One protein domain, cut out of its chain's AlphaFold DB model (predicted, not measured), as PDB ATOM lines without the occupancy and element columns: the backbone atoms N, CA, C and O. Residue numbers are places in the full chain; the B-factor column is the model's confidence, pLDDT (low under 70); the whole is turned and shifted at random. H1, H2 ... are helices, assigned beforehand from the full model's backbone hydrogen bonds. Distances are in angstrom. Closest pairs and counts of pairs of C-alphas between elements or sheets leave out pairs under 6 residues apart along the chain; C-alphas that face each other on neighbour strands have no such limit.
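Overview. This is residues 4 to 70 of the 71 residues of an uncharacterized protein of Rhizobiaceae bacterium (UniProt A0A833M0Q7). There is little regular structure here: a flat, open zigzag in which helix H1 makes one run, residues 27 to 37 turn back past it, and residues 53 to 64 run forward again to the small helix H2. The printed part has 67 residues, with two named helices, H1 then H2, and no named strand. Its class is all helix, though the named elements hold only 21 of the 67 residues. It is only just loose, close to extended, with a radius of gyration of the C-alphas of 16.0 A, and spans 42 by 26 by 14 A.

Along the chain. Find C-alpha 4 at (190.045, 294.069, 220.998); from there H1, residues 4 to 19, runs 22.7 A to C-alpha 19. Further on, H2, residues 65 to 69, ends with C-alpha 69 at (218.683, 307.804, 232.486).

Arrangement. H1 and H2 are apart. In both, every O i to N i+4 pair is within hydrogen-bond range.

Size, cuts and confidence. The farthest C-alphas, of Leu 39 and Asn 70, are 47.5 A apart. Residues 20 to 64 form a long link, and the printed part has no cut. Look for pLDDT under 70 at residues 59 to 70.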
ATOM      1  N   ALA A   4     190.366 293.708 219.620       93.06
ATOM      2  CA  ALA A   4     190.045 294.069 220.998       93.06
ATOM      3  C   ALA A   4     190.611 293.050 221.997       93.06
ATOM      4  O   ALA A   4     191.256 293.449 222.958       93.06
ATOM      5  N   GLN A   5     190.443 291.754 221.717       94.44
ATOM      6  CA  GLN A   5     191.019 290.678 222.527       94.44
ATOM      7  C   GLN A   5     192.552 290.701 222.497       94.44
ATOM      8  O   GLN A   5     193.182 290.557 223.534       94.44
ATOM      9  N   MET A   6     193.154 290.957 221.332       94.00
ATOM     10  CA  MET A   6     194.609 291.093 221.215       94.00
ATOM     11  C   MET A   6     195.141 292.259 222.060       94.00
ATOM     12  O   MET A   6     196.166 292.117 222.713       94.00
ATOM     13  N   ARG A   7     194.452 293.410 222.065       94.00
ATOM     14  CA  ARG A   7     194.837 294.549 222.915       94.00
ATOM     15  C   ARG A   7     194.791 294.192 224.399       94.00
ATOM     16  O   ARG A   7     195.706 294.576 225.111       94.00
ATOM     17  N   GLN A   8     193.759 293.469 224.832       97.00
ATOM     18  CA  GLN A   8     193.639 293.019 226.219       97.00
ATOM     19  C   GLN A   8     194.780 292.064 226.594       97.00
ATOM     20  O   GLN A   8     195.457 292.296 227.585       97.00
ATOM     21  N   ALA A   9     195.061 291.067 225.751       96.25
ATOM     22  CA  ALA A   9     196.149 290.118 225.987       96.25
ATOM     23  C   ALA A   9     197.529 290.798 226.042       96.25
ATOM     24  O   ALA A   9     198.372 290.430 226.851       96.25
ATOM     25  N   LEU A  10     197.767 291.813 225.200       95.44
ATOM     26  CA  LEU A  10     199.003 292.600 225.258       95.44
ATOM     27  C   LEU A  10     199.106 293.421 226.543       95.44
ATOM     28  O   LEU A  10     200.198 293.550 227.080       95.44
ATOM     29  N   PHE A  11     197.996 293.990 227.012       95.69
ATOM     30  CA  PHE A  11     197.967 294.735 228.266       95.69
ATOM     31  C   PHE A  11     198.291 293.825 229.456       95.69
ATOM     32  O   PHE A  11     199.176 294.151 230.234       95.69
ATOM     33  N   GLU A  12     197.646 292.661 229.537       97.50
ATOM     34  CA  GLU A  12     197.894 291.665 230.586       97.50
ATOM     35  C   GLU A  12     199.349 291.189 230.590       97.50
ATOM     36  O   GLU A  12     199.986 291.188 231.638       97.50
ATOM     37  N   ALA A  13     199.908 290.881 229.415       95.81
ATOM     38  CA  ALA A  13     201.308 290.488 229.307       95.81
ATOM     39  C   ALA A  13     202.265 291.600 229.766       95.81
ATOM     40  O   ALA A  13     203.285 291.309 230.375       95.81
ATOM     41  N   ILE A  14     201.962 292.874 229.487       95.19
ATOM     42  CA  ILE A  14     202.782 293.996 229.970       95.19
ATOM     43  C   ILE A  14     202.693 294.115 231.495       95.19
ATOM     44  O   ILE A  14     203.729 294.291 232.128       95.19
ATOM     45  N   CYS A  15     201.503 293.963 232.087       96.25
ATOM     46  CA  CYS A  15     201.357 293.932 233.544       96.25
ATOM     47  C   CYS A  15     202.166 292.788 234.170       96.25
ATOM     48  O   CYS A  15     202.826 293.000 235.177       96.25
ATOM     49  N   GLU A  16     202.199 291.609 233.546       97.19
ATOM     50  CA  GLU A  16     203.032 290.486 234.001       97.19
ATOM     51  C   GLU A  16     204.534 290.841 233.994       97.19
ATOM     52  O   GLU A  16     205.252 290.541 234.949       97.19
ATOM     53  N   LEU A  17     205.018 291.553 232.962       95.19
ATOM     54  CA  LEU A  17     206.406 292.042 232.929       95.19
ATOM     55  C   LEU A  17     206.715 292.984 234.106       95.19
ATOM     56  O   LEU A  17     207.818 292.935 234.654       95.19
ATOM     57  N   GLU A  18     205.770 293.848 234.474       94.31
ATOM     58  CA  GLU A  18     205.930 294.829 235.552       94.31
ATOM     59  C   GLU A  18     205.830 294.176 236.937       94.31
ATOM     60  O   GLU A  18     206.738 294.331 237.757       94.31
ATOM     61  N   ASP A  19     204.762 293.419 237.179       95.75
ATOM     62  CA  ASP A  19     204.394 292.905 238.498       95.75
ATOM     63  C   ASP A  19     205.167 291.633 238.869       95.75
ATOM     64  O   ASP A  19     205.602 291.480 240.013       95.75
ATOM     65  N   GLU A  20     205.359 290.717 237.914       96.38
ATOM     66  CA  GLU A  20     205.974 289.412 238.183       96.38
ATOM     67  C   GLU A  20     207.475 289.404 237.890       96.38
ATOM     68  O   GLU A  20     208.247 288.762 238.607       96.38
ATOM     69  N   LEU A  21     207.908 290.131 236.855       95.25
ATOM     70  CA  LEU A  21     209.309 290.151 236.419       95.25
ATOM     71  C   LEU A  21     210.070 291.419 236.835       95.25
ATOM     72  O   LEU A  21     211.274 291.504 236.586       95.25
ATOM     73  N   ALA A  22     209.401 292.384 237.477       93.56
ATOM     74  CA  ALA A  22     209.978 293.654 237.931       93.56
ATOM     75  C   ALA A  22     210.668 294.472 236.813       93.56
ATOM     76  O   ALA A  22     211.609 295.235 237.065       93.56
ATOM     77  N   ILE A  23     210.213 294.334 235.563       92.44
ATOM     78  CA  ILE A  23     210.739 295.080 234.415       92.44
ATOM     79  C   ILE A  23     210.018 296.428 234.332       92.44
ATOM     80  O   ILE A  23     208.985 296.562 233.687       92.44
ATOM     81  N   GLY A  24     210.590 297.455 234.963       87.56
ATOM     82  CA  GLY A  24     209.997 298.801 234.984       87.56
ATOM     83  C   GLY A  24     210.314 299.687 233.771       87.56
ATOM     84  O   GLY A  24     209.776 300.785 233.660       87.56
ATOM     85  N   HIS A  25     211.218 299.267 232.878       86.31
ATOM     86  CA  HIS A  25     211.693 300.108 231.776       86.31
ATOM     87  C   HIS A  25     211.965 299.295 230.510       86.31
ATOM     88  O   HIS A  25     212.458 298.170 230.564       86.31
ATOM     89  N   THR A  26     211.710 299.906 229.352       85.62
ATOM     90  CA  THR A  26     212.065 299.352 228.041       85.62
ATOM     91  C   THR A  26     212.777 300.392 227.180       85.62
ATOM     92  O   THR A  26     212.438 301.577 227.203       85.62
ATOM     93  N   GLN A  27     213.763 299.945 226.400       81.06
ATOM     94  CA  GLN A  27     214.408 300.767 225.372       81.06
ATOM     95  C   GLN A  27     213.541 300.875 224.110       81.06
ATOM     96  O   GLN A  27     213.501 301.916 223.460       81.06
ATOM     97  N   SER A  28     212.845 299.795 223.738       82.62
ATOM     98  CA  SER A  28     211.975 299.763 222.562       82.62
ATOM     99  C   SER A  28     211.030 298.563 222.595       82.62
ATOM    100  O   SER A  28     211.317 297.541 223.214       82.62
ATOM    101  N   ALA A  29     209.913 298.661 221.874       86.31
ATOM    102  CA  ALA A  29     209.008 297.544 221.640       86.31
ATOM    103  C   ALA A  29     208.626 297.476 220.157       86.31
ATOM    104  O   ALA A  29     208.384 298.498 219.511       86.31
ATOM    105  N   SER A  30     208.566 296.263 219.611       88.19
ATOM    106  CA  SER A  30     208.094 295.992 218.251       88.19
ATOM    107  C   SER A  30     207.044 294.893 218.294       88.19
ATOM    108  O   SER A  30     207.269 293.845 218.890       88.19
ATOM    109  N   LEU A  31     205.907 295.129 217.641       89.00
ATOM    110  CA  LEU A  31     204.805 294.175 217.564       89.00
ATOM    111  C   LEU A  31     204.579 293.765 216.108       89.00
ATOM    112  O   LEU A  31     204.328 294.613 215.249       89.00
ATOM    113  N   PHE A  32     204.637 292.461 215.845       90.44
ATOM    114  CA  PHE A  32     204.319 291.876 214.544       90.44
ATOM    115  C   PHE A  32     202.905 291.302 214.578       90.44
ATOM    116  O   PHE A  32     202.590 290.461 215.415       90.44
ATOM    117  N   ILE A  33     202.049 291.757 213.663       88.12
ATOM    118  CA  ILE A  33     200.649 291.329 213.583       88.12
ATOM    119  C   ILE A  33     200.407 290.733 212.201       88.12
ATOM    120  O   ILE A  33     200.678 291.377 211.191       88.12
ATOM    121  N   ASN A  34     199.829 289.532 212.172       89.56
ATOM    122  CA  ASN A  34     199.336 288.887 210.959       89.56
ATOM    123  C   ASN A  34     197.801 288.959 210.951       89.56
ATOM    124  O   ASN A  34     197.151 288.085 211.528       89.56
ATOM    125  N   PRO A  35     197.197 290.015 210.376       89.62
ATOM    126  CA  PRO A  35     195.752 290.169 210.397       89.62
ATOM    127  C   PRO A  35     195.073 289.155 209.467       89.62
ATOM    128  O   PRO A  35     195.575 288.817 208.391       89.62
ATOM    129  N   THR A  36     193.887 288.711 209.872       91.06
ATOM    130  CA  THR A  36     193.008 287.833 209.093       91.06
ATOM    131  C   THR A  36     191.607 288.431 209.011       91.06
ATOM    132  O   THR A  36     191.211 289.207 209.883       91.06
ATOM    133  N   ASN A  37     190.853 288.070 207.972       89.56
ATOM    134  CA  ASN A  37     189.439 288.420 207.835       89.56
ATOM    135  C   ASN A  37     188.528 287.543 208.716       89.56
ATOM    136  O   ASN A  37     187.316 287.729 208.707       89.56
ATOM    137  N   GLY A  38     189.098 286.584 209.457       85.31
ATOM    138  CA  GLY A  38     188.356 285.645 210.299       85.31
ATOM    139  C   GLY A  38     187.812 284.427 209.553       85.31
ATOM    140  O   GLY A  38     187.272 283.534 210.196       85.31
ATOM    141  N   LEU A  39     187.994 284.359 208.231       89.81
ATOM    142  CA  LEU A  39     187.596 283.237 207.374       89.81
ATOM    143  C   LEU A  39     188.799 282.405 206.897       89.81
ATOM    144  O   LEU A  39     188.643 281.503 206.083       89.81
ATOM    145  N   GLY A  40     189.998 282.691 207.418       82.25
ATOM    146  CA  GLY A  40     191.243 282.007 207.056       82.25
ATOM    147  C   GLY A  40     192.093 282.760 206.033       82.25
ATOM    148  O   GLY A  40     193.257 282.408 205.839       82.25
ATOM    149  N   ASP A  41     191.579 283.846 205.449       90.19
ATOM    150  CA  ASP A  41     192.351 284.638 204.498       90.19
ATOM    151  C   ASP A  41     193.237 285.661 205.204       90.19
ATOM    152  O   ASP A  41     192.900 286.229 206.255       90.19
ATOM    153  N   LYS A  42     194.381 285.930 204.574       87.44
ATOM    154  CA  LYS A  42     195.293 287.000 204.974       87.44
ATOM    155  C   LYS A  42     194.701 288.352 204.597       87.44
ATOM    156  O   LYS A  42     194.185 288.532 203.497       87.44
ATOM    157  N   VAL A  43     194.851 289.329 205.486       91.25
ATOM    158  CA  VAL A  43     194.440 290.711 205.224       91.25
ATOM    159  C   VAL A  43     195.657 291.562 204.887       91.25
ATOM    160  O   VAL A  43     196.653 291.561 205.606       91.25
ATOM    161  N   VAL A  44     195.563 292.334 203.802       91.25
ATOM    162  CA  VAL A  44     196.535 293.383 203.475       91.25
ATOM    163  C   VAL A  44     195.990 294.711 203.988       91.25
ATOM    164  O   VAL A  44     194.990 295.213 203.476       91.25
ATOM    165  N   ALA A  45     196.646 295.287 204.995       89.62
ATOM    166  CA  ALA A  45     196.268 296.595 205.514       89.62
ATOM    167  C   ALA A  45     196.532 297.686 204.464       89.62
ATOM    168  O   ALA A  45     197.598 297.724 203.844       89.62
ATOM    169  N   ARG A  46     195.565 298.588 204.273       91.00
ATOM    170  CA  ARG A  46     195.674 299.736 203.367       91.00
ATOM    171  C   ARG A  46     195.285 301.025 204.082       91.00
ATOM    172  O   ARG A  46     194.433 301.010 204.966       91.00
ATOM    173  N   ASN A  47     195.927 302.131 203.717       88.88
ATOM    174  CA  ASN A  47     195.561 303.461 204.197       88.88
ATOM    175  C   ASN A  47     194.339 304.010 203.434       88.88
ATOM    176  O   ASN A  47     193.841 303.383 202.498       88.88
ATOM    177  N   SER A  48     193.869 305.200 203.813       89.19
ATOM    178  CA  SER A  48     192.713 305.860 203.184       89.19
ATOM    179  C   SER A  48     192.894 306.166 201.693       89.19
ATOM    180  O   SER A  48     191.908 306.325 200.986       89.19
ATOM    181  N   LEU A  49     194.136 306.217 201.204       91.44
ATOM    182  CA  LEU A  49     194.475 306.426 199.795       91.44
ATOM    183  C   LEU A  49     194.661 305.100 199.034       91.44
ATOM    184  O   LEU A  49     195.081 305.098 197.882       91.44
ATOM    185  N   GLY A  50     194.402 303.957 199.678       91.44
ATOM    186  CA  GLY A  50     194.554 302.626 199.089       91.44
ATOM    187  C   GLY A  50     195.992 302.092 199.071       91.44
ATOM    188  O   GLY A  50     196.213 300.973 198.599       91.44
ATOM    189  N   GLY A  51     196.965 302.833 199.607       90.81
ATOM    190  CA  GLY A  51     198.359 302.399 199.722       90.81
ATOM    191  C   GLY A  51     198.531 301.302 200.771       90.81
ATOM    192  O   GLY A  51     197.928 301.372 201.841       90.81
ATOM    193  N   VAL A  52     199.350 300.290 200.476       93.12
ATOM    194  CA  VAL A  52     199.630 299.179 201.402       93.12
ATOM    195  C   VAL A  52     200.417 299.679 202.612       93.12
ATOM    196  O   VAL A  52     201.412 300.387 202.470       93.12
ATOM    197  N   VAL A  53     199.985 299.276 203.805       89.44
ATOM    198  CA  VAL A  53     200.643 299.592 205.073       89.44
ATOM    199  C   VAL A  53     201.266 298.319 205.630       89.44
ATOM    200  O   VAL A  53     200.565 297.435 206.114       89.44
ATOM    201  N   SER A  54     202.593 298.235 205.575       88.25
ATOM    202  CA  SER A  54     203.369 297.126 206.149       88.25
ATOM    203  C   SER A  54     203.938 297.442 207.534       88.25
ATOM    204  O   SER A  54     204.356 296.536 208.250       88.25
ATOM    205  N   ARG A  55     203.959 298.722 207.929       86.25
ATOM    206  CA  ARG A  55     204.489 299.174 209.218       86.25
ATOM    207  C   ARG A  55     203.690 300.357 209.739       86.25
ATOM    208  O   ARG A  55     203.473 301.330 209.023       86.25
ATOM    209  N   VAL A  56     203.324 300.297 211.013       84.25
ATOM    210  CA  VAL A  56     202.828 301.451 211.762       84.25
ATOM    211  C   VAL A  56     203.894 301.816 212.782       84.25
ATOM    212  O   VAL A  56     204.378 300.956 213.510       84.25
ATOM    213  N   THR A  57     204.277 303.088 212.825       80.62
ATOM    214  CA  THR A  57     205.152 303.620 213.872       80.62
ATOM    215  C   THR A  57     204.387 304.683 214.641       80.62
ATOM    216  O   THR A  57     203.621 305.458 214.064       80.62
ATOM    217  N   LYS A  58     204.553 304.698 215.962       72.94
ATOM    218  CA  LYS A  58     204.022 305.751 216.822       72.94
ATOM    219  C   LYS A  58     205.208 306.447 217.467       72.94
ATOM    220  O   LYS A  58     205.920 305.843 218.256       72.94
ATOM    221  N   LYS A  59     205.421 307.708 217.096       63.84
ATOM    222  CA  LYS A  59     206.308 308.624 217.816       63.84
ATOM    223  C   LYS A  59     205.432 309.381 218.812       63.84
ATOM    224  O   LYS A  59     204.873 310.418 218.469       63.84
ATOM    225  N   GLY A  60     205.170 308.766 219.963       61.78
ATOM    226  CA  GLY A  60     204.472 309.436 221.066       61.78
ATOM    227  C   GLY A  60     205.415 310.369 221.841       61.78
ATOM    228  O   GLY A  60     206.600 310.421 221.514       61.78
ATOM    229  N   PRO A  61     204.931 311.071 222.883       60.25
ATOM    230  CA  PRO A  61     205.790 311.851 223.787       60.25
ATOM    231  C   PRO A  61     206.719 310.974 224.649       60.25
ATOM    232  O   PRO A  61     207.555 311.493 225.378       60.25
ATOM    233  N   TYR A  62     206.560 309.652 224.574       59.97
ATOM    234  CA  TYR A  62     207.309 308.662 225.335       59.97
ATOM    235  C   TYR A  62     208.741 308.559 224.788       59.97
ATOM    236  O   TYR A  62     208.970 307.942 223.747       59.97
ATOM    237  N   ARG A  63     209.695 309.207 225.462       55.31
ATOM    238  CA  ARG A  63     211.126 308.950 225.258       55.31
ATOM    239  C   ARG A  63     211.487 307.630 225.944       55.31
ATOM    240  O   ARG A  63     210.908 307.340 226.991       55.31
ATOM    241  N   PRO A  64     212.398 306.818 225.385       55.41
ATOM    242  CA  PRO A  64     212.911 305.661 226.101       55.41
ATOM    243  C   PRO A  64     213.510 306.130 227.430       55.41
ATOM    244  O   PRO A  64     214.405 306.971 227.433       55.41
ATOM    245  N   ALA A  65     213.045 305.588 228.555       53.25
ATOM    246  CA  ALA A  65     213.590 305.943 229.868       53.25
ATOM    247  C   ALA A  65     215.105 305.674 229.945       53.25
ATOM    248  O   ALA A  65     215.837 306.394 230.604       53.25
ATOM    249  N   ALA A  66     215.596 304.684 229.201       53.06
ATOM    250  CA  ALA A  66     217.020 304.409 229.044       53.06
ATOM    251  C   ALA A  66     217.816 305.566 228.410       53.06
ATOM    252  O   ALA A  66     218.921 305.865 228.851       53.06
ATOM    253  N   GLU A  67     217.243 306.265 227.423       59.09
ATOM    254  CA  GLU A  67     217.862 307.472 226.855       59.09
ATOM    255  C   GLU A  67     217.832 308.642 227.850       59.09
ATOM    256  O   GLU A  67     218.715 309.495 227.823       59.09
ATOM    257  N   GLU A  68     216.833 308.689 228.735       55.09
ATOM    258  CA  GLU A  68     216.711 309.719 229.776       55.09
ATOM    259  C   GLU A  68     217.657 309.476 230.964       55.09
ATOM    260  O   GLU A  68     218.248 310.420 231.486       55.09
ATOM    261  N   TYR A  69     217.852 308.215 231.350       58.78
ATOM    262  CA  TYR A  69     218.683 307.804 232.486       58.78
ATOM    263  C   TYR A  69     220.102 307.354 232.100       58.78
ATOM    264  O   TYR A  69     220.901 307.063 232.988       58.78
ATOM    265  N   ASN A  70     220.443 307.351 230.806       58.31
ATOM    266  CA  ASN A  70     221.769 307.005 230.280       58.31
ATOM    267  C   ASN A  70     222.249 305.595 230.703       58.31
ATOM    268  O   ASN A  70     223.409 305.405 231.079       58.31
TER     269      ASN A  70